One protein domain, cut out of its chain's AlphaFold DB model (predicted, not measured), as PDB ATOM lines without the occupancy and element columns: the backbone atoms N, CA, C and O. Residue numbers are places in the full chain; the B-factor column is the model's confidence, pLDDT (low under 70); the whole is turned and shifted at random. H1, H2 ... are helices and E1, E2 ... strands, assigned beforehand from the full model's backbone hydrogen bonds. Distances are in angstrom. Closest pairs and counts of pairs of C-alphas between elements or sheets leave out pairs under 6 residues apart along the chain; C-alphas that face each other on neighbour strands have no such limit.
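AT A GLANCE: This is residues 4 to 121 of the 258 residues of an uncharacterized protein of Chloroflexi bacterium (UniProt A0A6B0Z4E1). A strongly twisted four-strand sheet has H2 and H3 side by side over one face and its other face bare; the long H4 packs on these two helices, away from the sheet, and H1 lies beside edge strand E3. The printed part has 118 residues, with named elements in the order H1 E1 E2 E3 H2 E4 H3 H4; the sheet, E3 E2 E1 E4, is antiparallel, and the class is mixed, helices and strands. It is compact, with a radius of gyration of the C-alphas of 13.1 A and spans of 37 by 31 by 26 A.

HOW THE PARTS SIT: H1, residues 4 to 17, is at the sheet's level, its closest C-alpha pair with E3, residues 42 to 48, being Ala 13 and Leu 44, 5.0 A. E1, residues 24 to 30, E2, residues 34 to 39, and E3 form a meander of two hairpins, each strand the antiparallel neighbour of the one before; within hydrogen-bond range are N 27 and O 38, 2.9 A, and N 37 and O 45, 2.9 A. H2, residues 51 to 64, runs along the strands at a height of 8.7 A over the sheet. E4, residues 74 to 79, is antiparallel to E1, with N 26 and O 77 2.9 A apart. H3, residues 81 to 91, on the same face as H2, makes two layers with it and the sheet. H4, residues 98 to 119, forms with H2 and H3 an up-and-down bundle, each helix running against the one before; H3 and H4 are a helical hairpin, closest at C-alphas 83 and 111, 5.3 A. H2 touches H3 at a shallow tilt of 14 degrees, closest at C-alphas 60 and 87, 5.4 A. Every O i to N i+4 pair is within hydrogen-bond range in H1, with 9 of 10 in H2, 6 of 7 in H3 and 17 of 18 in H4.

IN THESE COORDINATES: H1 begins at C-alpha 4, (58.791, 39.738, 91.826), and H4, 31.5 A long, ends at C-alpha 119, (93.363, 50.062, 87.666). H2 is 20.3 A long, H1 19.9 A and E1 19.4 A.

THE WHOLE: The farthest C-alphas, of Ala 4 and Gly 120, are 39.5 A apart. The printed part has no cut and no long link; pLDDT is under 70 at residues 116 to 121.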
ATOM      1  N   ALA A   4      59.362  39.055  92.987       78.00
ATOM      2  CA  ALA A   4      58.791  39.738  91.826       78.00
ATOM      3  C   ALA A   4      59.481  41.088  91.588       78.00
ATOM      4  O   ALA A   4      59.853  41.402  90.458       78.00
ATOM      5  N   GLN A   5      59.736  41.836  92.663       81.69
ATOM      6  CA  GLN A   5      60.538  43.057  92.642       81.69
ATOM      7  C   GLN A   5      61.945  42.782  92.109       81.69
ATOM      8  O   GLN A   5      62.440  43.529  91.270       81.69
ATOM      9  N   ARG A   6      62.563  41.672  92.532       84.25
ATOM     10  CA  ARG A   6      63.883  41.256  92.046       84.25
ATOM     11  C   ARG A   6      63.888  40.936  90.553       84.25
ATOM     12  O   ARG A   6      64.788  41.377  89.850       84.25
ATOM     13  N   ALA A   7      62.904  40.178  90.070       82.25
ATOM     14  CA  ALA A   7      62.810  39.839  88.650       82.25
ATOM     15  C   ALA A   7      62.675  41.100  87.782       82.25
ATOM     16  O   ALA A   7      63.411  41.261  86.814       82.25
ATOM     17  N   SER A   8      61.810  42.032  88.196       82.62
ATOM     18  CA  SER A   8      61.641  43.314  87.506       82.62
ATOM     19  C   SER A   8      62.913  44.172  87.542       82.62
ATOM     20  O   SER A   8      63.272  44.778  86.534       82.62
ATOM     21  N   ALA A   9      63.627  44.188  88.672       85.88
ATOM     22  CA  ALA A   9      64.908  44.879  88.801       85.88
ATOM     23  C   ALA A   9      65.961  44.322  87.829       85.88
ATOM     24  O   ALA A   9      66.644  45.096  87.161       85.88
ATOM     25  N   ILE A  10      66.043  42.994  87.701       83.94
ATOM     26  CA  ILE A  10      66.994  42.322  86.810       83.94
ATOM     27  C   ILE A  10      66.674  42.594  85.339       83.94
ATOM     28  O   ILE A  10      67.586  42.900  84.575       83.94
ATOM     29  N   GLU A  11      65.405  42.528  84.930       85.75
ATOM     30  CA  GLU A  11      65.007  42.879  83.558       85.75
ATOM     31  C   GLU A  11      65.434  44.308  83.212       85.75
ATOM     32  O   GLU A  11      66.111  44.541  82.209       85.75
ATOM     33  N   ALA A  12      65.129  45.255  84.098       82.25
ATOM     34  CA  ALA A  12      65.496  46.649  83.905       82.25
ATOM     35  C   ALA A  12      67.023  46.869  83.968       82.25
ATOM     36  O   ALA A  12      67.558  47.759  83.301       82.25
ATOM     37  N   ALA A  13      67.752  46.042  84.726       85.25
ATOM     38  CA  ALA A  13      69.208  46.023  84.702       85.25
ATOM     39  C   ALA A  13      69.734  45.552  83.339       85.25
ATOM     40  O   ALA A  13      70.619  46.194  82.784       85.25
ATOM     41  N   TYR A  14      69.176  44.495  82.746       84.12
ATOM     42  CA  TYR A  14      69.591  44.036  81.418       84.12
ATOM     43  C   TYR A  14      69.296  45.055  80.313       84.12
ATOM     44  O   TYR A  14      70.121  45.215  79.412       84.12
ATOM     45  N   GLU A  15      68.194  45.804  80.401       85.44
ATOM     46  CA  GLU A  15      67.946  46.933  79.494       85.44
ATOM     47  C   GLU A  15      69.029  48.014  79.620       85.44
ATOM     48  O   GLU A  15      69.577  48.472  78.612       85.44
ATOM     49  N   LEU A  16      69.397  48.383  80.853       81.81
ATOM     50  CA  LEU A  16      70.484  49.330  81.121       81.81
ATOM     51  C   LEU A  16      71.824  48.831  80.556       81.81
ATOM     52  O   LEU A  16      72.583  49.613  79.977       81.81
ATOM     53  N   LEU A  17      72.116  47.540  80.730       84.19
ATOM     54  CA  LEU A  17      73.356  46.909  80.279       84.19
ATOM     55  C   LEU A  17      73.400  46.655  78.766       84.19
ATOM     56  O   LEU A  17      74.487  46.461  78.222       84.19
ATOM     57  N   GLY A  18      72.262  46.739  78.068       77.81
ATOM     58  CA  GLY A  18      72.177  46.594  76.611       77.81
ATOM     59  C   GLY A  18      72.984  47.636  75.827       77.81
ATOM     60  O   GLY A  18      73.266  47.442  74.647       77.81
ATOM     61  N   THR A  19      73.401  48.732  76.472       79.88
ATOM     62  CA  THR A  19      74.364  49.693  75.915       79.88
ATOM     63  C   THR A  19      75.677  49.647  76.702       79.88
ATOM     64  O   THR A  19      75.687  50.085  77.853       79.88
ATOM     65  N   PRO A  20      76.803  49.211  76.102       75.56
ATOM     66  CA  PRO A  20      78.094  49.141  76.787       75.56
ATOM     67  C   PRO A  20      78.579  50.493  77.330       75.56
ATOM     68  O   PRO A  20      78.546  51.494  76.610       75.56
ATOM     69  N   ARG A  21      79.043  50.524  78.590       78.38
ATOM     70  CA  ARG A  21      79.565  51.721  79.291       78.38
ATOM     71  C   ARG A  21      80.696  51.339  80.252       78.38
ATOM     72  O   ARG A  21      80.671  50.250  80.818       78.38
ATOM     73  N   SER A  22      81.660  52.235  80.471       72.44
ATOM     74  CA  SER A  22      82.877  51.962  81.261       72.44
ATOM     75  C   SER A  22      82.878  52.523  82.693       72.44
ATOM     76  O   SER A  22      83.635  52.024  83.517       72.44
ATOM     77  N   HIS A  23      82.018  53.497  83.021       79.88
ATOM     78  CA  HIS A  23      82.083  54.234  84.298       79.88
ATOM     79  C   HIS A  23      80.700  54.494  84.915       79.88
ATOM     80  O   HIS A  23      80.282  55.635  85.122       79.88
ATOM     81  N   LEU A  24      79.947  53.432  85.194       87.25
ATOM     82  CA  LEU A  24      78.682  53.539  85.915       87.25
ATOM     83  C   LEU A  24      78.960  53.611  87.413       87.25
ATOM     84  O   LEU A  24      79.497  52.669  87.990       87.25
ATOM     85  N   ARG A  25      78.581  54.721  88.052       92.56
ATOM     86  CA  ARG A  25      78.599  54.817  89.513       92.56
ATOM     87  C   ARG A  25      77.453  53.995  90.083       92.56
ATOM     88  O   ARG A  25      76.289  54.349  89.888       92.56
ATOM     89  N   VAL A  26      77.802  52.905  90.746       95.69
ATOM     90  CA  VAL A  26      76.866  52.002  91.408       95.69
ATOM     91  C   VAL A  26      77.091  52.025  92.910       95.69
ATOM     92  O   VAL A  26      78.178  52.353  93.387       95.69
ATOM     93  N   LYS A  27      76.040  51.683  93.646       97.81
ATOM     94  CA  LYS A  27      76.008  51.701  95.105       97.81
ATOM     95  C   LYS A  27      75.605  50.321  95.604       97.81
ATOM     96  O   LYS A  27      74.526  49.844  95.262       97.81
ATOM     97  N   LEU A  28      76.471  49.695  96.391       97.69
ATOM     98  CA  LEU A  28      76.151  48.495  97.154       97.69
ATOM     99  C   LEU A  28      75.664  48.941  98.534       97.69
ATOM    100  O   LEU A  28      76.358  49.693  99.214       97.69
ATOM    101  N   GLU A  29      74.478  48.517  98.935       97.69
ATOM    102  CA  GLU A  29      73.833  48.907 100.188       97.69
ATOM    103  C   GLU A  29      73.454  47.660 100.976       97.69
ATOM    104  O   GLU A  29      72.869  46.736 100.414       97.69
ATOM    105  N   GLN A  30      73.764  47.635 102.272       96.12
ATOM    106  CA  GLN A  30      73.259  46.598 103.162       96.12
ATOM    107  C   GLN A  30      72.124  47.172 104.008       96.12
ATOM    108  O   GLN A  30      72.308  48.086 104.805       96.12
ATOM    109  N   THR A  31      70.941  46.595 103.844       94.94
ATOM    110  CA  THR A  31      69.770  46.826 104.695       94.94
ATOM    111  C   THR A  31      69.751  45.818 105.849       94.94
ATOM    112  O   THR A  31      70.653  44.986 105.961       94.94
ATOM    113  N   GLU A  32      68.730  45.863 106.706       92.19
ATOM    114  CA  GLU A  32      68.581  44.881 107.792       92.19
ATOM    115  C   GLU A  32      68.442  43.440 107.268       92.19
ATOM    116  O   GLU A  32      68.967  42.521 107.889       92.19
ATOM    117  N   ASP A  33      67.818  43.261 106.096       93.12
ATOM    118  CA  ASP A  33      67.432  41.937 105.582       93.12
ATOM    119  C   ASP A  33      68.102  41.550 104.252       93.12
ATOM    120  O   ASP A  33      67.976  40.412 103.797       93.12
ATOM    121  N   ALA A  34      68.773  42.481 103.572       95.50
ATOM    122  CA  ALA A  34      69.269  42.259 102.214       95.50
ATOM    123  C   ALA A  34      70.469  43.138 101.852       95.50
ATOM    124  O   ALA A  34      70.593  44.261 102.344       95.50
ATOM    125  N   VAL A  35      71.276  42.666 100.902       96.31
ATOM    126  CA  VAL A  35      72.269  43.477 100.186       96.31
ATOM    127  C   VAL A  35      71.732  43.807  98.799       96.31
ATOM    128  O   VAL A  35      71.329  42.917  98.049       96.31
ATOM    129  N   LEU A  36      71.703  45.094  98.468       97.50
ATOM    130  CA  LEU A  36      71.110  45.644  97.255       97.50
ATOM    131  C   LEU A  36      72.174  46.360  96.424       97.50
ATOM    132  O   LEU A  36      73.037  47.056  96.956       97.50
ATOM    133  N   LEU A  37      72.096  46.204  95.103       97.44
ATOM    134  CA  LEU A  37      72.928  46.939  94.158       97.44
ATOM    135  C   LEU A  37      72.072  47.955  93.415       97.44
ATOM    136  O   LEU A  37      71.090  47.585  92.772       97.44
ATOM    137  N   HIS A  38      72.481  49.217  93.446       96.25
ATOM    138  CA  HIS A  38      71.764  50.322  92.827       96.25
ATOM    139  C   HIS A  38      72.590  51.014  91.750       96.25
ATOM    140  O   HIS A  38      73.807  51.168  91.864       96.25
ATOM    141  N   TYR A  39      71.893  51.509  90.733       93.81
ATOM    142  CA  TYR A  39      72.382  52.523  89.815       93.81
ATOM    143  C   TYR A  39      71.426  53.713  89.861       93.81
ATOM    144  O   TYR A  39      70.277  53.615  89.428       93.81
ATOM    145  N   ARG A  40      71.904  54.851  90.384       89.19
ATOM    146  CA  ARG A  40      71.046  55.999  90.733       89.19
ATOM    147  C   ARG A  40      69.927  55.542  91.686       89.19
ATOM    148  O   ARG A  40      70.200  54.800  92.620       89.19
ATOM    149  N   GLU A  41      68.687  55.940  91.421       87.75
ATOM    150  CA  GLU A  41      67.498  55.569  92.201       87.75
ATOM    151  C   GLU A  41      66.964  54.160  91.876       87.75
ATOM    152  O   GLU A  41      65.958  53.731  92.433       87.75
ATOM    153  N   GLN A  42      67.593  53.436  90.943       90.19
ATOM    154  CA  GLN A  42      67.108  52.144  90.472       90.19
ATOM    155  C   GLN A  42      67.899  50.993  91.097       90.19
ATOM    156  O   GLN A  42      69.121  50.924  90.979       90.19
ATOM    157  N   THR A  43      67.193  50.042  91.707       94.88
ATOM    158  CA  THR A  43      67.768  48.755  92.120       94.88
ATOM    159  C   THR A  43      67.997  47.877  90.894       94.88
ATOM    160  O   THR A  43      67.077  47.658  90.111       94.88
ATOM    161  N   LEU A  44      69.219  47.372  90.736       93.62
ATOM    162  CA  LEU A  44      69.610  46.454  89.663       93.62
ATOM    163  C   LEU A  44      69.425  44.990  90.071       93.62
ATOM    164  O   LEU A  44      68.966  44.172  89.283       93.62
ATOM    165  N   THR A  45      69.800  44.651  91.305       96.19
ATOM    166  CA  THR A  45      69.614  43.319  91.894       96.19
ATOM    167  C   THR A  45      69.716  43.396  93.419       96.19
ATOM    168  O   THR A  45      70.039  44.443  93.984       96.19
ATOM    169  N   GLY A  46      69.458  42.277  94.089       94.19
ATOM    170  CA  GLY A  46      69.715  42.114  95.510       94.19
ATOM    171  C   GLY A  46      69.597  40.667  95.974       94.19
ATOM    172  O   GLY A  46      68.972  39.831  95.312       94.19
ATOM    173  N   VAL A  47      70.192  40.401  97.132       94.88
ATOM    174  CA  VAL A  47      70.242  39.092  97.795       94.88
ATOM    175  C   VAL A  47      69.801  39.243  99.249       94.88
ATOM    176  O   VAL A  47      70.077  40.266  99.872       94.88
ATOM    177  N   GLN A  48      69.067  38.265  99.781       94.19
ATOM    178  CA  GLN A  48      68.647  38.281 101.190       94.19
ATOM    179  C   GLN A  48      69.812  37.882 102.096       94.19
ATOM    180  O   GLN A  48      70.710  37.169 101.665       94.19
ATOM    181  N   LEU A  49      69.791  38.283 103.361       91.56
ATOM    182  CA  LEU A  49      70.792  37.879 104.352       91.56
ATOM    183  C   LEU A  49      70.485  36.494 104.955       91.56
ATOM    184  O   LEU A  49      70.462  36.317 106.171       91.56
ATOM    185  N   ASP A  50      70.248  35.506 104.090       91.25
ATOM    186  CA  ASP A  50      70.272  34.082 104.440       91.25
ATOM    187  C   ASP A  50      71.655  33.468 104.144       91.25
ATOM    188  O   ASP A  50      72.554  34.144 103.643       91.25
ATOM    189  N   GLU A  51      71.868  32.188 104.472       84.50
ATOM    190  CA  GLU A  51      73.170  31.526 104.286       84.50
ATOM    191  C   GLU A  51      73.670  31.606 102.833       84.50
ATOM    192  O   GLU A  51      74.851  31.861 102.589       84.50
ATOM    193  N   SER A  52      72.774  31.458 101.854       89.44
ATOM    194  CA  SER A  52      73.141  31.553 100.441       89.44
ATOM    195  C   SER A  52      73.425  32.999 100.035       89.44
ATOM    196  O   SER A  52      74.429  33.297  99.384       89.44
ATOM    197  N   GLY A  53      72.562  33.925 100.436       90.25
ATOM    198  CA  GLY A  53      72.666  35.318 100.043       90.25
ATOM    199  C   GLY A  53      73.797  36.077 100.739       90.25
ATOM    200  O   GLY A  53      74.339  36.995 100.132       90.25
ATOM    201  N   ILE A  54      74.262  35.654 101.921       91.62
ATOM    202  CA  ILE A  54      75.508  36.163 102.531       91.62
ATOM    203  C   ILE A  54      76.725  35.812 101.659       91.62
ATOM    204  O   ILE A  54      77.600  36.658 101.437       91.62
ATOM    205  N   ASN A  55      76.775  34.585 101.127       92.50
ATOM    206  CA  ASN A  55      77.840  34.160 100.216       92.50
ATOM    207  C   ASN A  55      77.777  34.935  98.893       92.50
ATOM    208  O   ASN A  55      78.795  35.457  98.434       92.50
ATOM    209  N   ALA A  56      76.576  35.098  98.331       93.19
ATOM    210  CA  ALA A  56      76.369  35.899  97.131       93.19
ATOM    211  C   ALA A  56      76.761  37.370  97.344       93.19
ATOM    212  O   ALA A  56      77.492  37.928  96.531       93.19
ATOM    213  N   ALA A  57      76.354  37.987  98.458       94.19
ATOM    214  CA  ALA A  57      76.711  39.360  98.810       94.19
ATOM    215  C   ALA A  57      78.228  39.546  98.930       94.19
ATOM    216  O   ALA A  57      78.774  40.521  98.412       94.19
ATOM    217  N   SER A  58      78.914  38.591  99.563       92.62
ATOM    218  CA  SER A  58      80.374  38.607  99.678       92.62
ATOM    219  C   SER A  58      81.041  38.510  98.306       92.62
ATOM    220  O   SER A  58      81.901  39.327  97.984       92.62
ATOM    221  N   ALA A  59      80.607  37.576  97.454       92.31
ATOM    222  CA  ALA A  59      81.135  37.437  96.098       92.31
ATOM    223  C   ALA A  59      80.857  38.682  95.231       92.31
ATOM    224  O   ALA A  59      81.739  39.131  94.501       92.31
ATOM    225  N   MET A  60      79.671  39.291  95.353       97.44
ATOM    226  CA  MET A  60      79.331  40.554  94.686       97.44
ATOM    227  C   MET A  60      80.265  41.688  95.121       97.44
ATOM    228  O   MET A  60      80.766  42.420  94.269       97.44
ATOM    229  N   ALA A  61      80.515  41.835  96.426       93.69
ATOM    230  CA  ALA A  61      81.403  42.867  96.954       93.69
ATOM    231  C   ALA A  61      82.845  42.685  96.454       93.69
ATOM    232  O   ALA A  61      83.448  43.641  95.964       93.69
ATOM    233  N   VAL A  62      83.356  41.447  96.468       90.88
ATOM    234  CA  VAL A  62      84.688  41.121  95.934       90.88
ATOM    235  C   VAL A  62      84.776  41.425  94.436       90.88
ATOM    236  O   VAL A  62      85.724  42.084  94.016       90.88
ATOM    237  N   ALA A  63      83.779  41.029  93.635       94.06
ATOM    238  CA  ALA A  63      83.725  41.343  92.203       94.06
ATOM    239  C   ALA A  63      83.678  42.859  91.927       94.06
ATOM    240  O   ALA A  63      84.232  43.339  90.939       94.06
ATOM    241  N   LEU A  64      83.035  43.624  92.815       94.38
ATOM    242  CA  LEU A  64      83.007  45.087  92.790       94.38
ATOM    243  C   LEU A  64      84.278  45.722  93.371       94.38
ATOM    244  O   LEU A  64      84.460  46.930  93.239       94.38
ATOM    245  N   GLY A  65      85.192  44.953  93.962       91.06
ATOM    246  CA  GLY A  65      86.417  45.471  94.569       91.06
ATOM    247  C   GLY A  65      86.168  46.351  95.797       91.06
ATOM    248  O   GLY A  65      86.951  47.271  96.047       91.06
ATOM    249  N   VAL A  66      85.079  46.091  96.528       92.06
ATOM    250  CA  VAL A  66      84.684  46.764  97.775       92.06
ATOM    251  C   VAL A  66      84.451  45.734  98.881       92.06
ATOM    252  O   VAL A  66      84.350  44.536  98.623       92.06
ATOM    253  N   ASN A  67      84.343  46.190 100.128       88.75
ATOM    254  CA  ASN A  67      83.849  45.341 101.211       88.75
ATOM    255  C   ASN A  67      82.316  45.327 101.209       88.75
ATOM    256  O   ASN A  67      81.683  46.276 100.741       88.75
ATOM    257  N   VAL A  68      81.720  44.275 101.773       89.81
ATOM    258  CA  VAL A  68      80.291  44.309 102.103       89.81
ATOM    259  C   VAL A  68      80.084  45.447 103.121       89.81
ATOM    260  O   VAL A  68      80.784  45.461 104.138       89.81
ATOM    261  N   PRO A  69      79.210  46.432 102.846       89.56
ATOM    262  CA  PRO A  69      78.969  47.542 103.767       89.56
ATOM    263  C   PRO A  69      78.326  47.048 105.069       89.56
ATOM    264  O   PRO A  69      77.651  46.025 105.069       89.56
ATOM    265  N   ALA A  70      78.496  47.772 106.179       87.88
ATOM    266  CA  ALA A  70      77.772  47.438 107.404       87.88
ATOM    267  C   ALA A  70      76.257  47.683 107.243       87.88
ATOM    268  O   ALA A  70      75.812  48.364 106.320       87.88
ATOM    269  N   ALA A  71      75.443  47.144 108.155       91.62
ATOM    270  CA  ALA A  71      73.996  47.349 108.126       91.62
ATOM    271  C   ALA A  71      73.634  48.846 108.207       91.62
ATOM    272  O   ALA A  71      74.056  49.547 109.126       91.62
ATOM    273  N   GLY A  72      72.847  49.323 107.242       92.62
ATOM    274  CA  GLY A  72      72.498  50.733 107.059       92.62
ATOM    275  C   GLY A  72      73.548  51.557 106.304       92.62
ATOM    276  O   GLY A  72      73.315  52.737 106.045       92.62
ATOM    277  N   GLU A  73      74.689  50.964 105.944       93.25
ATOM    278  CA  GLU A  73      75.771  51.626 105.219       93.25
ATOM    279  C   GLU A  73      75.812  51.243 103.738       93.25
ATOM    280  O   GLU A  73      75.129  50.340 103.241       93.25
ATOM    281  N   THR A  74      76.635  51.991 103.004       95.50
ATOM    282  CA  THR A  74      76.675  51.953 101.551       95.50
ATOM    283  C   THR A  74      78.104  52.110 101.054       95.50
ATOM    284  O   THR A  74      78.824  52.982 101.537       95.50
ATOM    285  N   SER A  75      78.496  51.322 100.057       93.25
ATOM    286  CA  SER A  75      79.771  51.452  99.343       93.25
ATOM    287  C   SER A  75      79.517  51.855  97.893       93.25
ATOM    288  O   SER A  75      78.741  51.204  97.194       93.25
ATOM    289  N   GLU A  76      80.173  52.916  97.427       92.88
ATOM    290  CA  GLU A  76      80.087  53.366  96.034       92.88
ATOM    291  C   GLU A  76      81.314  52.937  95.231       92.88
ATOM    292  O   GLU A  76      82.445  53.003  95.715       92.88
ATOM    293  N   VAL A  77      81.097  52.539  93.977       91.75
ATOM    294  CA  VAL A  77      82.175  52.153  93.060       91.75
ATOM    295  C   VAL A  77      81.826  52.480  91.608       91.75
ATOM    296  O   VAL A  77      80.656  52.576  91.231       91.75
ATOM    297  N   LEU A  78      82.852  52.677  90.779       88.19
ATOM    298  CA  LEU A  78      82.710  52.759  89.326       88.19
ATOM    299  C   LEU A  78      82.801  51.358  88.718       88.19
ATOM    300  O   LEU A  78      83.758  50.629  88.962       88.19
ATOM    301  N   ALA A  79      81.815  51.002  87.901       89.06
ATOM    302  CA  ALA A  79      81.729  49.705  87.249       89.06
ATOM    303  C   ALA A  79      81.455  49.850  85.748       89.06
ATOM    304  O   ALA A  79      80.663  50.693  85.316       89.06
ATOM    305  N   SER A  80      82.076  48.991  84.941       87.38
ATOM    306  CA  SER A  80      81.691  48.819  83.541       87.38
ATOM    307  C   SER A  80      80.448  47.933  83.432       87.38
ATOM    308  O   SER A  80      80.143  47.148  84.331       87.38
ATOM    309  N   THR A  81      79.740  47.997  82.306       87.25
ATOM    310  CA  THR A  81      78.610  47.092  82.040       87.25
ATOM    311  C   THR A  81      79.039  45.625  82.035       87.25
ATOM    312  O   THR A  81      78.304  44.771  82.523       87.25
ATOM    313  N   GLY A  82      80.250  45.331  81.545       88.19
ATOM    314  CA  GLY A  82      80.831  43.986  81.567       88.19
ATOM    315  C   GLY A  82      81.008  43.438  82.984       88.19
ATOM    316  O   GLY A  82      80.641  42.289  83.234       88.19
ATOM    317  N   LEU A  83      81.484  44.277  83.911       92.62
ATOM    318  CA  LEU A  83      81.604  43.933  85.329       92.62
ATOM    319  C   LEU A  83      80.226  43.724  85.965       92.62
ATOM    320  O   LEU A  83      80.008  42.734  86.659       92.62
ATOM    321  N   LEU A  84      79.264  44.608  85.679       94.56
ATOM    322  CA  LEU A  84      77.905  44.486  86.212       94.56
ATOM    323  C   LEU A  84      77.196  43.210  85.745       94.56
ATOM    324  O   LEU A  84      76.466  42.623  86.536       94.56
ATOM    325  N   HIS A  85      77.458  42.715  84.530       93.44
ATOM    326  CA  HIS A  85      76.953  41.404  84.105       93.44
ATOM    327  C   HIS A  85      77.410  40.266  85.027       93.44
ATOM    328  O   HIS A  85      76.611  39.389  85.344       93.44
ATOM    329  N   ARG A  86      78.669  40.285  85.486       96.06
ATOM    330  CA  ARG A  86      79.197  39.253  86.395       96.06
ATOM    331  C   ARG A  86      78.554  39.381  87.765       96.06
ATOM    332  O   ARG A  86      78.116  38.384  88.321       96.06
ATOM    333  N   VAL A  87      78.426  40.604  88.272       96.69
ATOM    334  CA  VAL A  87      77.783  40.870  89.568       96.69
ATOM    335  C   VAL A  87      76.311  40.441  89.564       96.69
ATOM    336  O   VAL A  87      75.859  39.819  90.522       96.69
ATOM    337  N   LEU A  88      75.571  40.705  88.480       95.19
ATOM    338  CA  LEU A  88      74.202  40.208  88.310       95.19
ATOM    339  C   LEU A  88      74.164  38.677  88.302       95.19
ATOM    340  O   LEU A  88      73.383  38.095  89.050       95.19
ATOM    341  N   ALA A  89      75.041  38.030  87.530       94.81
ATOM    342  CA  ALA A  89      75.111  36.573  87.467       94.81
ATOM    343  C   ALA A  89      75.445  35.946  88.832       94.81
ATOM    344  O   ALA A  89      74.800  34.984  89.232       94.81
ATOM    345  N   ILE A  90      76.388  36.527  89.582       96.69
ATOM    346  CA  ILE A  90      76.719  36.111  90.955       96.69
ATOM    347  C   ILE A  90      75.491  36.225  91.861       96.69
ATOM    348  O   ILE A  90      75.224  35.323  92.649       96.69
ATOM    349  N   SER A  91      74.721  37.311  91.737       95.31
ATOM    350  CA  SER A  91      73.535  37.525  92.568       95.31
ATOM    351  C   SER A  91      72.432  36.482  92.346       95.31
ATOM    352  O   SER A  91      71.571  36.337  93.211       95.31
ATOM    353  N   ASP A  92      72.432  35.792  91.198       93.81
ATOM    354  CA  ASP A  92      71.484  34.730  90.827       93.81
ATOM    355  C   ASP A  92      71.915  33.329  91.299       93.81
ATOM    356  O   ASP A  92      71.142  32.379  91.163       93.81
ATOM    357  N   LEU A  93      73.124  33.178  91.845       92.69
ATOM    358  CA  LEU A  93      73.635  31.881  92.275       92.69
ATOM    359  C   LEU A  93      72.972  31.392  93.568       92.69
ATOM    360  O   LEU A  93      72.778  32.141  94.525       92.69
ATOM    361  N   ASP A  94      72.688  30.091  93.603       93.00
ATOM    362  CA  ASP A  94      72.246  29.380  94.800       93.00
ATOM    363  C   ASP A  94      73.453  28.721  95.475       93.00
ATOM    364  O   ASP A  94      73.928  27.674  95.032       93.00
ATOM    365  N   PHE A  95      73.961  29.328  96.544       89.25
ATOM    366  CA  PHE A  95      75.092  28.813  97.316       89.25
ATOM    367  C   PHE A  95      74.705  27.666  98.264       89.25
ATOM    368  O   PHE A  95      75.570  27.122  98.945       89.25
ATOM    369  N   GLY A  96      73.446  27.215  98.259       88.38
ATOM    370  CA  GLY A  96      73.102  25.873  98.731       88.38
ATOM    371  C   GLY A  96      73.651  24.766  97.818       88.38
ATOM    372  O   GLY A  96      73.781  23.616  98.242       88.38
ATOM    373  N   ASN A  97      74.012  25.099  96.573       90.25
ATOM    374  CA  ASN A  97      74.639  24.193  95.618       90.25
ATOM    375  C   ASN A  97      76.168  24.406  95.572       90.25
ATOM    376  O   ASN A  97      76.617  25.479  95.164       90.25
ATOM    377  N   PRO A  98      76.993  23.386  95.889       86.12
ATOM    378  CA  PRO A  98      78.453  23.490  95.834       86.12
ATOM    379  C   PRO A  98      79.015  23.963  94.484       86.12
ATOM    380  O   PRO A  98      79.992  24.709  94.461       86.12
ATOM    381  N   ALA A  99      78.384  23.599  93.361       88.50
ATOM    382  CA  ALA A  99      78.829  24.023  92.027       88.50
ATOM    383  C   ALA A  99      78.740  25.548  91.824       88.50
ATOM    384  O   ALA A  99      79.486  26.123  91.032       88.50
ATOM    385  N   SER A 100      77.859  26.225  92.568       87.31
ATOM    386  CA  SER A 100      77.740  27.682  92.532       87.31
ATOM    387  C   SER A 100      78.990  28.376  93.065       87.31
ATOM    388  O   SER A 100      79.315  29.455  92.585       87.31
ATOM    389  N   PHE A 101      79.734  27.769  93.997       87.00
ATOM    390  CA  PHE A 101      80.990  28.347  94.487       87.00
ATOM    391  C   PHE A 101      82.072  28.348  93.405       87.00
ATOM    392  O   PHE A 101      82.799  29.328  93.260       87.00
ATOM    393  N   GLU A 102      82.161  27.278  92.614       88.44
ATOM    394  CA  GLU A 102      83.104  27.197  91.493       88.44
ATOM    395  C   GLU A 102      82.774  28.247  90.428       88.44
ATOM    396  O   GLU A 102      83.652  28.998  90.000       88.44
ATOM    397  N   LEU A 103      81.494  28.364  90.061       89.81
ATOM    398  CA  LEU A 103      81.040  29.369  89.102       89.81
ATOM    399  C   LEU A 103      81.222  30.800  89.632       89.81
ATOM    400  O   LEU A 103      81.668  31.673  88.890       89.81
ATOM    401  N   ALA A 104      80.934  31.043  90.913       89.88
ATOM    402  CA  ALA A 104      81.171  32.333  91.551       89.88
ATOM    403  C   ALA A 104      82.650  32.726  91.479       89.88
ATOM    404  O   ALA A 104      82.949  33.861  91.123       89.88
ATOM    405  N   ASN A 105      83.571  31.794  91.744       86.56
ATOM    406  CA  ASN A 105      85.007  32.054  91.643       86.56
ATOM    407  C   ASN A 105      85.423  32.451  90.222       86.56
ATOM    408  O   ASN A 105      86.187  33.399  90.059       86.56
ATOM    409  N   VAL A 106      84.897  31.777  89.193       92.25
ATOM    410  CA  VAL A 106      85.151  32.151  87.790       92.25
ATOM    411  C   VAL A 106      84.655  33.572  87.512       92.25
ATOM    412  O   VAL A 106      85.419  34.405  87.030       92.25
ATOM    413  N   LEU A 107      83.407  33.883  87.876       91.75
ATOM    414  CA  LEU A 107      82.805  35.201  87.640       91.75
ATOM    415  C   LEU A 107      83.513  36.322  88.415       91.75
ATOM    416  O   LEU A 107      83.665  37.430  87.898       91.75
ATOM    417  N   VAL A 108      83.953  36.043  89.643       90.38
ATOM    418  CA  VAL A 108      84.736  36.971  90.466       90.38
ATOM    419  C   VAL A 108      86.107  37.218  89.841       90.38
ATOM    420  O   VAL A 108      86.506  38.374  89.742       90.38
ATOM    421  N   ASN A 109      86.804  36.180  89.375       84.88
ATOM    422  CA  ASN A 109      88.101  36.339  88.716       84.88
ATOM    423  C   ASN A 109      87.976  37.153  87.422       84.88
ATOM    424  O   ASN A 109      88.704  38.127  87.255       84.88
ATOM    425  N   GLU A 110      86.980  36.857  86.577       85.44
ATOM    426  CA  GLU A 110      86.690  37.669  85.387       85.44
ATOM    427  C   GLU A 110      86.442  39.142  85.750       85.44
ATOM    428  O   GLU A 110      86.938  40.050  85.081       85.44
ATOM    429  N   ALA A 111      85.683  39.402  86.822       90.12
ATOM    430  CA  ALA A 111      85.429  40.759  87.294       90.12
ATOM    431  C   ALA A 111      86.711  41.440  87.805       90.12
ATOM    432  O   ALA A 111      86.963  42.594  87.457       90.12
ATOM    433  N   ILE A 112      87.547  40.736  88.572       82.88
ATOM    434  CA  ILE A 112      88.839  41.236  89.061       82.88
ATOM    435  C   ILE A 112      89.761  41.582  87.890       82.88
ATOM    436  O   ILE A 112      90.378  42.647  87.908       82.88
ATOM    437  N   ASP A 113      89.824  40.752  86.854       79.75
ATOM    438  CA  ASP A 113      90.646  41.012  85.670       79.75
ATOM    439  C   ASP A 113      90.160  42.256  84.911       79.75
ATOM    440  O   ASP A 113      90.962  43.103  84.500       79.75
ATOM    441  N   MET A 114      88.840  42.455  84.823       80.50
ATOM    442  CA  MET A 114      88.240  43.689  84.295       80.50
ATOM    443  C   MET A 114      88.564  44.916  85.160       80.50
ATOM    444  O   MET A 114      88.747  46.021  84.645       80.50
ATOM    445  N   GLN A 115      88.663  44.742  86.478       72.38
ATOM    446  CA  GLN A 115      89.074  45.812  87.381       72.38
ATOM    447  C   GLN A 115      90.570  46.104  87.303       72.38
ATOM    448  O   GLN A 115      90.961  47.263  87.394       72.38
ATOM    449  N   ARG A 116      91.424  45.099  87.122       64.88
ATOM    450  CA  ARG A 116      92.882  45.266  87.014       64.88
ATOM    451  C   ARG A 116      93.273  45.921  85.699       64.88
ATOM    452  O   ARG A 116      94.009  46.903  85.715       64.88
ATOM    453  N   SER A 117      92.655  45.497  84.598       52.25
ATOM    454  CA  SER A 117      92.724  46.216  83.319       52.25
ATOM    455  C   SER A 117      92.161  47.645  83.412       52.25
ATOM    456  O   SER A 117      92.515  48.499  82.606       52.25
ATOM    457  N   SER A 118      91.328  47.954  84.420       47.50
ATOM    458  CA  SER A 118      90.909  49.327  84.743       47.50
ATOM    459  C   SER A 118      91.820  50.096  85.703       47.50
ATOM    460  O   SER A 118      91.948  51.299  85.537       47.50
ATOM    461  N   ARG A 119      92.483  49.437  86.659       40.12
ATOM    462  CA  ARG A 119      93.363  50.062  87.666       40.12
ATOM    463  C   ARG A 119      94.783  50.322  87.153       40.12
ATOM    464  O   ARG A 119      95.487  51.124  87.751       40.12
ATOM    465  N   GLY A 120      95.182  49.687  86.049       37.81
ATOM    466  CA  GLY A 120      96.370  50.063  85.272       37.81
ATOM    467  C   GLY A 120      96.148  51.262  84.339       37.81
ATOM    468  O   GLY A 120      97.109  51.780  83.776       37.81
ATOM    469  N   ARG A 121      94.899  51.731  84.183       40.22
ATOM    470  CA  ARG A 121      94.604  52.987  83.492       40.22
ATOM    471  C   ARG A 121      94.853  54.130  84.470       40.22
ATOM    472  O   ARG A 121      94.030  54.392  85.343       40.22
TER     473      ARG A 121